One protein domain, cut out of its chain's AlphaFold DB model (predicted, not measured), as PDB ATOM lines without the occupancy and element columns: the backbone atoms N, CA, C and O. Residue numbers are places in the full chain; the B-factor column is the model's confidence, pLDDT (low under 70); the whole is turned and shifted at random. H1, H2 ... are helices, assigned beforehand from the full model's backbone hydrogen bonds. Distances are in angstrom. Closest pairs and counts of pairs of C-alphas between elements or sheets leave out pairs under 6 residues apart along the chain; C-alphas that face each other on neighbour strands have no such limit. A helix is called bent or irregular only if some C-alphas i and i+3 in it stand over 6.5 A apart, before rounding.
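Overview. This is residues 199 to 281 of the 609 residues of an uncharacterized protein of uncultured archaeon (UniProt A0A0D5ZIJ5). Helix H1 runs through the middle, H2 crosses it nearly at a right angle, and H4 packs on residues 201 to 206, with tiny H3 at its corner. The 83 printed residues include four named helices, H1 to H4 in order, and no named strand: all helix, with under half of the residues in named elements. It is compact, radius of gyration of the C-alphas 11.9 A, spanning 34 by 28 by 25 A.

Arrangement. H1, residues 201 to 215, touches H2, residues 238 to 252, about perpendicular at 79 degrees; their closest C-alphas, Gly 211 and Met 244, are 3.9 A apart. H4, residues 273 to 279, touches H1 at residues 201 to 206 alone, only just about perpendicular at 71 degrees; the closest C-alphas, Phe 205 and Trp 277, are 5.1 A apart. H3, residues 266 to 269, touches H4 only at the corner, closest C-alphas Thr 268 and Ala 276, 5.7 A. O i to N i+4 pairs within hydrogen-bond range number 9 of 11 in H1, 10 of 11 in H2 and 0 of 3 in H4, which has 3 of 4 O i to N i+3 pairs; H3 is too short.

Along the chain. H1 starts at C-alpha 201 (192.345, 146.496, 261.188) and measures 21.4 A; H2 measures 21.6 A. H4 is irregular, C-alphas 274 and 277 being 7.3 A apart, and ends at C-alpha 279 (190.503, 142.065, 271.000).

Size, cuts and confidence. The printed part has no cut; the links H1 to H2 and H2 to H3 are long. Residues 228 to 234 and 267 to 272 have pLDDT under 70.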
ATOM      1  N   GLY A 199     193.090 152.879 259.621       90.75
ATOM      2  CA  GLY A 199     194.069 151.808 259.713       90.75
ATOM      3  C   GLY A 199     193.431 150.497 259.281       90.75
ATOM      4  O   GLY A 199     192.344 150.156 259.741       90.75
ATOM      5  N   GLN A 200     194.104 149.739 258.415       91.50
ATOM      6  CA  GLN A 200     193.677 148.372 258.123       91.50
ATOM      7  C   GLN A 200     193.704 147.598 259.445       91.50
ATOM      8  O   GLN A 200     194.726 147.603 260.141       91.50
ATOM      9  N   ARG A 201     192.567 147.013 259.829       89.75
ATOM     10  CA  ARG A 201     192.345 146.496 261.188       89.75
ATOM     11  C   ARG A 201     193.346 145.441 261.611       89.75
ATOM     12  O   ARG A 201     193.885 145.527 262.706       89.75
ATOM     13  N   TYR A 202     193.593 144.471 260.743       87.62
ATOM     14  CA  TYR A 202     194.518 143.382 261.003       87.62
ATOM     15  C   TYR A 202     195.963 143.880 261.165       87.62
ATOM     16  O   TYR A 202     196.600 143.584 262.170       87.62
ATOM     17  N   ASP A 203     196.464 144.684 260.230       89.12
ATOM     18  CA  ASP A 203     197.843 145.176 260.245       89.12
ATOM     19  C   ASP A 203     198.072 146.159 261.395       89.12
ATOM     20  O   ASP A 203     199.117 146.131 262.038       89.12
ATOM     21  N   SER A 204     197.089 147.018 261.684       91.06
ATOM     22  CA  SER A 204     197.175 147.968 262.801       91.06
ATOM     23  C   SER A 204     197.151 147.234 264.139       91.06
ATOM     24  O   SER A 204     197.985 147.512 264.999       91.06
ATOM     25  N   PHE A 205     196.256 146.249 264.295       89.88
ATOM     26  CA  PHE A 205     196.251 145.366 265.460       89.88
ATOM     27  C   PHE A 205     197.588 144.649 265.610       89.88
ATOM     28  O   PHE A 205     198.151 144.636 266.700       89.88
ATOM     29  N   PHE A 206     198.115 144.082 264.527       87.31
ATOM     30  CA  PHE A 206     199.395 143.395 264.538       87.31
ATOM     31  C   PHE A 206     200.522 144.327 265.004       87.31
ATOM     32  O   PHE A 206     201.234 144.009 265.955       87.31
ATOM     33  N   MET A 207     200.645 145.512 264.400       89.00
ATOM     34  CA  MET A 207     201.680 146.476 264.773       89.00
ATOM     35  C   MET A 207     201.575 146.909 266.235       89.00
ATOM     36  O   MET A 207     202.611 147.062 266.865       89.00
ATOM     37  N   ILE A 208     200.372 147.089 266.783       89.19
ATOM     38  CA  ILE A 208     200.171 147.500 268.183       89.19
ATOM     39  C   ILE A 208     200.428 146.331 269.141       89.19
ATOM     40  O   ILE A 208     201.233 146.437 270.063       89.19
ATOM     41  N   SER A 209     199.762 145.200 268.913       87.94
ATOM     42  CA  SER A 209     199.791 144.044 269.813       87.94
ATOM     43  C   SER A 209     201.176 143.417 269.925       87.94
ATOM     44  O   SER A 209     201.539 142.955 271.001       87.94
ATOM     45  N   THR A 210     201.985 143.429 268.862       86.12
ATOM     46  CA  THR A 210     203.289 142.751 268.892       86.12
ATOM     47  C   THR A 210     204.271 143.408 269.871       86.12
ATOM     48  O   THR A 210     204.982 142.699 270.579       86.12
ATOM     49  N   GLY A 211     204.288 144.743 269.981       86.62
ATOM     50  CA  GLY A 211     205.132 145.443 270.958       86.62
ATOM     51  C   GLY A 211     204.667 145.256 272.399       86.62
ATOM     52  O   GLY A 211     205.500 145.111 273.290       86.62
ATOM     53  N   ILE A 212     203.350 145.189 272.623       88.38
ATOM     54  CA  ILE A 212     202.763 144.874 273.937       88.38
ATOM     55  C   ILE A 212     203.162 143.457 274.362       88.38
ATOM     56  O   ILE A 212     203.621 143.243 275.482       88.38
ATOM     57  N   ARG A 213     203.062 142.498 273.436       86.94
ATOM     58  CA  ARG A 213     203.456 141.105 273.665       86.94
ATOM     59  C   ARG A 213     204.928 140.970 273.995       86.94
ATOM     60  O   ARG A 213     205.255 140.345 275.001       86.94
ATOM     61  N   LEU A 214     205.785 141.634 273.224       86.00
ATOM     62  CA  LEU A 214     207.215 141.680 273.500       86.00
ATOM     63  C   LEU A 214     207.509 142.279 274.885       86.00
ATOM     64  O   LEU A 214     208.304 141.712 275.630       86.00
ATOM     65  N   TYR A 215     206.841 143.379 275.254       87.31
ATOM     66  CA  TYR A 215     206.979 143.996 276.578       87.31
ATOM     67  C   TYR A 215     206.579 143.038 277.709       87.31
ATOM     68  O   TYR A 215     207.264 142.953 278.723       87.31
ATOM     69  N   GLY A 216     205.501 142.273 277.518       86.06
ATOM     70  CA  GLY A 216     205.038 141.255 278.462       86.06
ATOM     71  C   GLY A 216     205.790 139.918 278.394       86.06
ATOM     72  O   GLY A 216     205.274 138.923 278.895       86.06
ATOM     73  N   GLY A 217     206.960 139.855 277.746       85.19
ATOM     74  CA  GLY A 217     207.796 138.650 277.677       85.19
ATOM     75  C   GLY A 217     207.301 137.564 276.714       85.19
ATOM     76  O   GLY A 217     207.826 136.451 276.726       85.19
ATOM     77  N   VAL A 218     206.310 137.860 275.868       83.12
ATOM     78  CA  VAL A 218     205.802 136.931 274.852       83.12
ATOM     79  C   VAL A 218     206.604 137.077 273.570       83.12
ATOM     80  O   VAL A 218     206.733 138.153 272.986       83.12
ATOM     81  N   ASN A 219     207.117 135.946 273.113       77.75
ATOM     82  CA  ASN A 219     207.924 135.848 271.915       77.75
ATOM     83  C   ASN A 219     207.054 135.917 270.641       77.75
ATOM     84  O   ASN A 219     206.226 135.027 270.441       77.75
ATOM     85  N   PRO A 220     207.251 136.906 269.749       74.56
ATOM     86  CA  PRO A 220     206.436 137.052 268.542       74.56
ATOM     87  C   PRO A 220     206.821 136.093 267.400       74.56
ATOM     88  O   PRO A 220     206.136 136.050 266.381       74.56
ATOM     89  N   PHE A 221     207.903 135.322 267.539       72.50
ATOM     90  CA  PHE A 221     208.388 134.379 266.520       72.50
ATOM     91  C   PHE A 221     208.163 132.911 266.891       72.50
ATOM     92  O   PHE A 221     208.382 132.021 266.068       72.50
ATOM     93  N   VAL A 222     207.720 132.635 268.118       71.50
ATOM     94  CA  VAL A 222     207.479 131.276 268.607       71.50
ATOM     95  C   VAL A 222     206.003 131.109 268.925       71.50
ATOM     96  O   VAL A 222     205.368 131.975 269.523       71.50
ATOM     97  N   HIS A 223     205.453 129.972 268.511       71.81
ATOM     98  CA  HIS A 223     204.069 129.622 268.788       71.81
ATOM     99  C   HIS A 223     203.833 129.538 270.295       71.81
ATOM    100  O   HIS A 223     204.570 128.866 271.015       71.81
ATOM    101  N   SER A 224     202.786 130.207 270.766       73.56
ATOM    102  CA  SER A 224     202.327 130.097 272.147       73.56
ATOM    103  C   SER A 224     200.815 130.286 272.212       73.56
ATOM    104  O   SER A 224     200.213 130.823 271.282       73.56
ATOM    105  N   ALA A 225     200.195 129.904 273.331       72.44
ATOM    106  CA  ALA A 225     198.783 130.207 273.584       72.44
ATOM    107  C   ALA A 225     198.494 131.723 273.540       72.44
ATOM    108  O   ALA A 225     197.392 132.147 273.212       72.44
ATOM    109  N   LEU A 226     199.514 132.544 273.822       74.56
ATOM    110  CA  LEU A 226     199.462 134.002 273.758       74.56
ATOM    111  C   LEU A 226     199.917 134.555 272.399       74.56
ATOM    112  O   LEU A 226     200.010 135.764 272.238       74.56
ATOM    113  N   PHE A 227     200.246 133.720 271.416       74.25
ATOM    114  CA  PHE A 227     200.580 134.175 270.070       74.25
ATOM    115  C   PHE A 227     200.256 133.089 269.035       74.25
ATOM    116  O   PHE A 227     201.120 132.272 268.689       74.25
ATOM    117  N   PRO A 228     198.998 133.061 268.552       67.38
ATOM    118  CA  PRO A 228     198.556 132.115 267.540       67.38
ATOM    119  C   PRO A 228     199.474 132.097 266.304       67.38
ATOM    120  O   PRO A 228     199.888 133.162 265.836       67.38
ATOM    121  N   PRO A 229     199.744 130.915 265.711       64.12
ATOM    122  CA  PRO A 229     200.608 130.762 264.540       64.12
ATOM    123  C   PRO A 229     200.309 131.712 263.386       64.12
ATOM    124  O   PRO A 229     201.220 132.207 262.736       64.12
ATOM    125  N   SER A 230     199.042 132.002 263.129       61.06
ATOM    126  CA  SER A 230     198.628 132.831 262.001       61.06
ATOM    127  C   SER A 230     198.645 134.338 262.298       61.06
ATOM    128  O   SER A 230     198.338 135.120 261.403       61.06
ATOM    129  N   LEU A 231     199.045 134.755 263.510       67.94
ATOM    130  CA  LEU A 231     199.496 136.122 263.812       67.94
ATOM    131  C   LEU A 231     201.007 136.295 263.629       67.94
ATOM    132  O   LEU A 231     201.501 137.419 263.704       67.94
ATOM    133  N   LYS A 232     201.735 135.211 263.337       65.44
ATOM    134  CA  LYS A 232     203.155 135.253 263.004       65.44
ATOM    135  C   LYS A 232     203.346 136.025 261.706       65.44
ATOM    136  O   LYS A 232     203.013 135.572 260.609       65.44
ATOM    137  N   TRP A 233     203.852 137.241 261.836       62.91
ATOM    138  CA  TRP A 233     204.238 138.061 260.703       62.91
ATOM    139  C   TRP A 233     205.674 138.495 260.915       62.91
ATOM    140  O   TRP A 233     206.001 139.192 261.868       62.91
ATOM    141  N   GLU A 234     206.541 138.055 260.020       62.97
ATOM    142  CA  GLU A 234     207.977 138.183 260.209       62.97
ATOM    143  C   GLU A 234     208.468 139.258 259.260       62.97
ATOM    144  O   GLU A 234     208.838 139.007 258.114       62.97
ATOM    145  N   TYR A 235     208.369 140.504 259.711       70.69
ATOM    146  CA  TYR A 235     209.228 141.547 259.175       70.69
ATOM    147  C   TYR A 235     210.533 141.564 259.970       70.69
ATOM    148  O   TYR A 235     210.540 141.142 261.130       70.69
ATOM    149  N   PRO A 236     211.626 142.068 259.377       75.62
ATOM    150  CA  PRO A 236     212.820 142.416 260.132       75.62
ATOM    151  C   PRO A 236     212.449 143.202 261.409       75.62
ATOM    152  O   PRO A 236     211.579 144.076 261.362       75.62
ATOM    153  N   PRO A 237     213.018 142.850 262.570       79.00
ATOM    154  CA  PRO A 237     212.403 143.045 263.881       79.00
ATOM    155  C   PRO A 237     212.499 144.476 264.412       79.00
ATOM    156  O   PRO A 237     211.959 144.751 265.481       79.00
ATOM    157  N   LEU A 238     213.137 145.412 263.706       84.38
ATOM    158  CA  LEU A 238     213.273 146.791 264.182       84.38
ATOM    159  C   LEU A 238     211.914 147.460 264.440       84.38
ATOM    160  O   LEU A 238     211.802 148.317 265.321       84.38
ATOM    161  N   TYR A 239     210.856 147.038 263.734       86.25
ATOM    162  CA  TYR A 239     209.509 147.541 264.008       86.25
ATOM    163  C   TYR A 239     208.974 147.143 265.395       86.25
ATOM    164  O   TYR A 239     208.178 147.875 265.984       86.25
ATOM    165  N   LEU A 240     209.432 146.011 265.942       86.69
ATOM    166  CA  LEU A 240     209.052 145.537 267.272       86.69
ATOM    167  C   LEU A 240     209.494 146.517 268.352       86.69
ATOM    168  O   LEU A 240     208.736 146.807 269.275       86.69
ATOM    169  N   LEU A 241     210.708 147.055 268.206       84.50
ATOM    170  CA  LEU A 241     211.277 147.992 269.166       84.50
ATOM    171  C   LEU A 241     210.460 149.278 269.221       84.50
ATOM    172  O   LEU A 241     210.081 149.705 270.309       84.50
ATOM    173  N   TYR A 242     210.120 149.879 268.076       88.00
ATOM    174  CA  TYR A 242     209.296 151.088 268.117       88.00
ATOM    175  C   TYR A 242     207.860 150.793 268.551       88.00
ATOM    176  O   TYR A 242     207.278 151.628 269.230       88.00
ATOM    177  N   SER A 243     207.296 149.628 268.218       90.44
ATOM    178  CA  SER A 243     205.978 149.235 268.722       90.44
ATOM    179  C   SER A 243     205.960 149.168 270.251       90.44
ATOM    180  O   SER A 243     205.089 149.757 270.895       90.44
ATOM    181  N   MET A 244     206.987 148.552 270.841       89.94
ATOM    182  CA  MET A 244     207.198 148.528 272.286       89.94
ATOM    183  C   MET A 244     207.374 149.947 272.855       89.94
ATOM    184  O   MET A 244     206.743 150.288 273.851       89.94
ATOM    185  N   PHE A 245     208.168 150.810 272.209       90.56
ATOM    186  CA  PHE A 245     208.327 152.203 272.648       90.56
ATOM    187  C   PHE A 245     207.028 153.009 272.556       90.56
ATOM    188  O   PHE A 245     206.738 153.785 273.462       90.56
ATOM    189  N   SER A 246     206.226 152.822 271.503       90.75
ATOM    190  CA  SER A 246     204.908 153.448 271.372       90.75
ATOM    191  C   SER A 246     203.976 153.016 272.502       90.75
ATOM    192  O   SER A 246     203.248 153.855 273.029       90.75
ATOM    193  N   TYR A 247     204.030 151.744 272.910       90.69
ATOM    194  CA  TYR A 247     203.279 151.245 274.059       90.69
ATOM    195  C   TYR A 247     203.733 151.877 275.380       90.69
ATOM    196  O   TYR A 247     202.912 152.416 276.121       90.69
ATOM    197  N   VAL A 248     205.041 151.894 275.650       91.06
ATOM    198  CA  VAL A 248     205.591 152.520 276.864       91.06
ATOM    199  C   VAL A 248     205.249 154.012 276.913       91.06
ATOM    200  O   VAL A 248     204.799 154.504 277.942       91.06
ATOM    201  N   ALA A 249     205.397 154.730 275.797       91.25
ATOM    202  CA  ALA A 249     205.060 156.150 275.711       91.25
ATOM    203  C   ALA A 249     203.567 156.412 275.961       91.25
ATOM    204  O   ALA A 249     203.221 157.344 276.684       91.25
ATOM    205  N   ALA A 250     202.687 155.578 275.401       89.81
ATOM    206  CA  ALA A 250     201.251 155.636 275.653       89.81
ATOM    207  C   ALA A 250     200.925 155.450 277.142       89.81
ATOM    208  O   ALA A 250     200.154 156.229 277.705       89.81
ATOM    209  N   HIS A 251     201.541 154.462 277.793       88.75
ATOM    210  CA  HIS A 251     201.311 154.193 279.209       88.75
ATOM    211  C   HIS A 251     201.839 155.316 280.114       88.75
ATOM    212  O   HIS A 251     201.135 155.764 281.015       88.75
ATOM    213  N   LEU A 252     203.030 155.853 279.819       90.50
ATOM    214  CA  LEU A 252     203.580 157.026 280.513       90.50
ATOM    215  C   LEU A 252     202.713 158.283 280.333       90.50
ATOM    216  O   LEU A 252     202.699 159.147 281.205       90.50
ATOM    217  N   ALA A 253     201.965 158.376 279.231       89.56
ATOM    218  CA  ALA A 253     200.985 159.434 278.989       89.56
ATOM    219  C   ALA A 253     199.625 159.193 279.683       89.56
ATOM    220  O   ALA A 253     198.679 159.943 279.447       89.56
ATOM    221  N   GLY A 254     199.512 158.160 280.526       89.12
ATOM    222  CA  GLY A 254     198.311 157.853 281.306       89.12
ATOM    223  C   GLY A 254     197.289 156.965 280.596       89.12
ATOM    224  O   GLY A 254     196.168 156.828 281.085       89.12
ATOM    225  N   LEU A 255     197.634 156.351 279.454       87.25
ATOM    226  CA  LEU A 255     196.748 155.373 278.820       87.25
ATOM    227  C   LEU A 255     196.754 154.038 279.592       87.25
ATOM    228  O   LEU A 255     197.799 153.639 280.125       87.25
ATOM    229  N   PRO A 256     195.613 153.318 279.637       85.56
ATOM    230  CA  PRO A 256     195.534 152.017 280.291       85.56
ATOM    231  C   PRO A 256     196.581 151.044 279.742       85.56
ATOM    232  O   PRO A 256     196.764 150.937 278.524       85.56
ATOM    233  N   ALA A 257     197.245 150.328 280.651       83.81
ATOM    234  CA  ALA A 257     198.091 149.202 280.285       83.81
ATOM    235  C   ALA A 257     197.224 148.094 279.673       83.81
ATOM    236  O   ALA A 257     196.134 147.798 280.167       83.81
ATOM    237  N   LEU A 258     197.713 147.490 278.596       84.88
ATOM    238  CA  LEU A 258     197.065 146.364 277.931       84.88
ATOM    239  C   LEU A 258     197.864 145.106 278.262       84.88
ATOM    240  O   LEU A 258     199.082 145.091 278.096       84.88
ATOM    241  N   SER A 259     197.191 144.069 278.753       83.81
ATOM    242  CA  SER A 259     197.826 142.788 279.064       83.81
ATOM    243  C   SER A 259     197.788 141.845 277.859       83.81
ATOM    244  O   SER A 259     197.012 142.034 276.919       83.81
ATOM    245  N   ASN A 260     198.621 140.804 277.877       83.88
ATOM    246  CA  ASN A 260     198.684 139.826 276.788       83.88
ATOM    247  C   ASN A 260     197.417 138.980 276.668       83.88
ATOM    248  O   ASN A 260     197.060 138.557 275.569       83.88
ATOM    249  N   GLU A 261     196.728 138.769 277.784       80.88
ATOM    250  CA  GLU A 261     195.460 138.051 277.863       80.88
ATOM    251  C   GLU A 261     194.361 138.836 277.141       80.88
ATOM    252  O   GLU A 261     193.627 138.261 276.340       80.88
ATOM    253  N   LEU A 262     194.317 140.164 277.324       81.12
ATOM    254  CA  LEU A 262     193.356 141.048 276.652       81.12
ATOM    255  C   LEU A 262     193.557 141.120 275.134       81.12
ATOM    256  O   LEU A 262     192.644 141.512 274.416       81.12
ATOM    257  N   LEU A 263     194.740 140.754 274.633       83.12
ATOM    258  CA  LEU A 263     195.051 140.740 273.201       83.12
ATOM    259  C   LEU A 263     194.638 139.442 272.501       83.12
ATOM    260  O   LEU A 263     194.744 139.352 271.273       83.12
ATOM    261  N   ASN A 264     194.193 138.433 273.247       78.31
ATOM    262  CA  ASN A 264     193.728 137.177 272.679       78.31
ATOM    263  C   ASN A 264     192.217 137.230 272.511       78.31
ATOM    264  O   ASN A 264     191.456 137.163 273.470       78.31
ATOM    265  N   PHE A 265     191.775 137.330 271.263       77.56
ATOM    266  CA  PHE A 265     190.364 137.171 270.948       77.56
ATOM    267  C   PHE A 265     190.041 135.669 270.878       77.56
ATOM    268  O   PHE A 265     190.746 134.976 270.142       77.56
ATOM    269  N   PRO A 266     189.002 135.146 271.552       71.12
ATOM    270  CA  PRO A 266     188.671 133.711 271.548       71.12
ATOM    271  C   PRO A 266     188.636 133.086 270.143       71.12
ATOM    272  O   PRO A 266     189.268 132.059 269.891       71.12
ATOM    273  N   GLY A 267     188.057 133.794 269.167       65.75
ATOM    274  CA  GLY A 267     188.046 133.347 267.769       65.75
ATOM    275  C   GLY A 267     189.439 133.180 267.137       65.75
ATOM    276  O   GLY A 267     189.618 132.382 266.227       65.75
ATOM    277  N   THR A 268     190.467 133.890 267.610       68.62
ATOM    278  CA  THR A 268     191.847 133.738 267.099       68.62
ATOM    279  C   THR A 268     192.533 132.476 267.587       68.62
ATOM    280  O   THR A 268     193.330 131.911 266.840       68.62
ATOM    281  N   VAL A 269     192.204 132.028 268.800       64.25
ATOM    282  CA  VAL A 269     192.683 130.759 269.363       64.25
ATOM    283  C   VAL A 269     192.100 129.593 268.561       64.25
ATOM    284  O   VAL A 269     192.820 128.657 268.240       64.25
ATOM    285  N   SER A 270     190.856 129.751 268.098       59.03
ATOM    286  CA  SER A 270     190.121 128.804 267.241       59.03
ATOM    287  C   SER A 270     190.517 128.863 265.745       59.03
ATOM    288  O   SER A 270     189.851 128.283 264.893       59.03
ATOM    289  N   GLY A 271     191.574 129.611 265.378       61.28
ATOM    290  CA  GLY A 271     192.108 129.687 264.005       61.28
ATOM    291  C   GLY A 271     191.745 130.936 263.177       61.28
ATOM    292  O   GLY A 271     192.272 131.108 262.075       61.28
ATOM    293  N   PHE A 272     190.922 131.867 263.683       65.94
ATOM    294  CA  PHE A 272     190.479 133.063 262.941       65.94
ATOM    295  C   PHE A 272     191.338 134.309 263.175       65.94
ATOM    296  O   PHE A 272     190.873 135.341 263.669       65.94
ATOM    297  N   THR A 273     192.603 134.272 262.780       71.31
ATOM    298  CA  THR A 273     193.524 135.375 263.100       71.31
ATOM    299  C   THR A 273     193.192 136.706 262.451       71.31
ATOM    300  O   THR A 273     193.475 137.748 263.038       71.31
ATOM    301  N   TYR A 274     192.485 136.718 261.318       75.69
ATOM    302  CA  TYR A 274     191.998 137.966 260.723       75.69
ATOM    303  C   TYR A 274     190.960 138.710 261.579       75.69
ATOM    304  O   TYR A 274     190.659 139.868 261.297       75.69
ATOM    305  N   MET A 275     190.434 138.085 262.638       77.31
ATOM    306  CA  MET A 275     189.555 138.720 263.623       77.31
ATOM    307  C   MET A 275     190.277 139.214 264.871       77.31
ATOM    308  O   MET A 275     189.628 139.801 265.730       77.31
ATOM    309  N   ALA A 276     191.593 139.029 264.981       81.56
ATOM    310  CA  ALA A 276     192.331 139.369 266.195       81.56
ATOM    311  C   ALA A 276     192.191 140.827 266.620       81.56
ATOM    312  O   ALA A 276     192.149 141.122 267.810       81.56
ATOM    313  N   TRP A 277     191.993 141.723 265.655       85.94
ATOM    314  CA  TRP A 277     191.697 143.127 265.915       85.94
ATOM    315  C   TRP A 277     190.488 143.349 266.830       85.94
ATOM    316  O   TRP A 277     190.432 144.384 267.483       85.94
ATOM    317  N   ARG A 278     189.546 142.398 266.921       83.88
ATOM    318  CA  ARG A 278     188.382 142.475 267.817       83.88
ATOM    319  C   ARG A 278     188.758 142.451 269.300       83.88
ATOM    320  O   ARG A 278     187.962 142.917 270.108       83.88
ATOM    321  N   ALA A 279     189.960 141.983 269.644       83.56
ATOM    322  CA  ALA A 279     190.503 142.065 271.000       83.56
ATOM    323  C   ALA A 279     190.710 143.519 271.471       83.56
ATOM    324  O   ALA A 279     190.727 143.790 272.666       83.56
ATOM    325  N   LEU A 280     190.850 144.471 270.540       83.50
ATOM    326  CA  LEU A 280     191.010 145.885 270.853       83.50
ATOM    327  C   LEU A 280     189.806 146.679 270.338       83.50
ATOM    328  O   LEU A 280     189.575 146.778 269.133       83.50
ATOM    329  N   ASN A 281     189.059 147.305 271.247       76.69
ATOM    330  CA  ASN A 281     187.888 148.112 270.888       76.69
ATOM    331  C   ASN A 281     187.643 149.329 271.800       76.69
ATOM    332  O   ASN A 281     186.587 149.945 271.697       76.69
TER     333      ASN A 281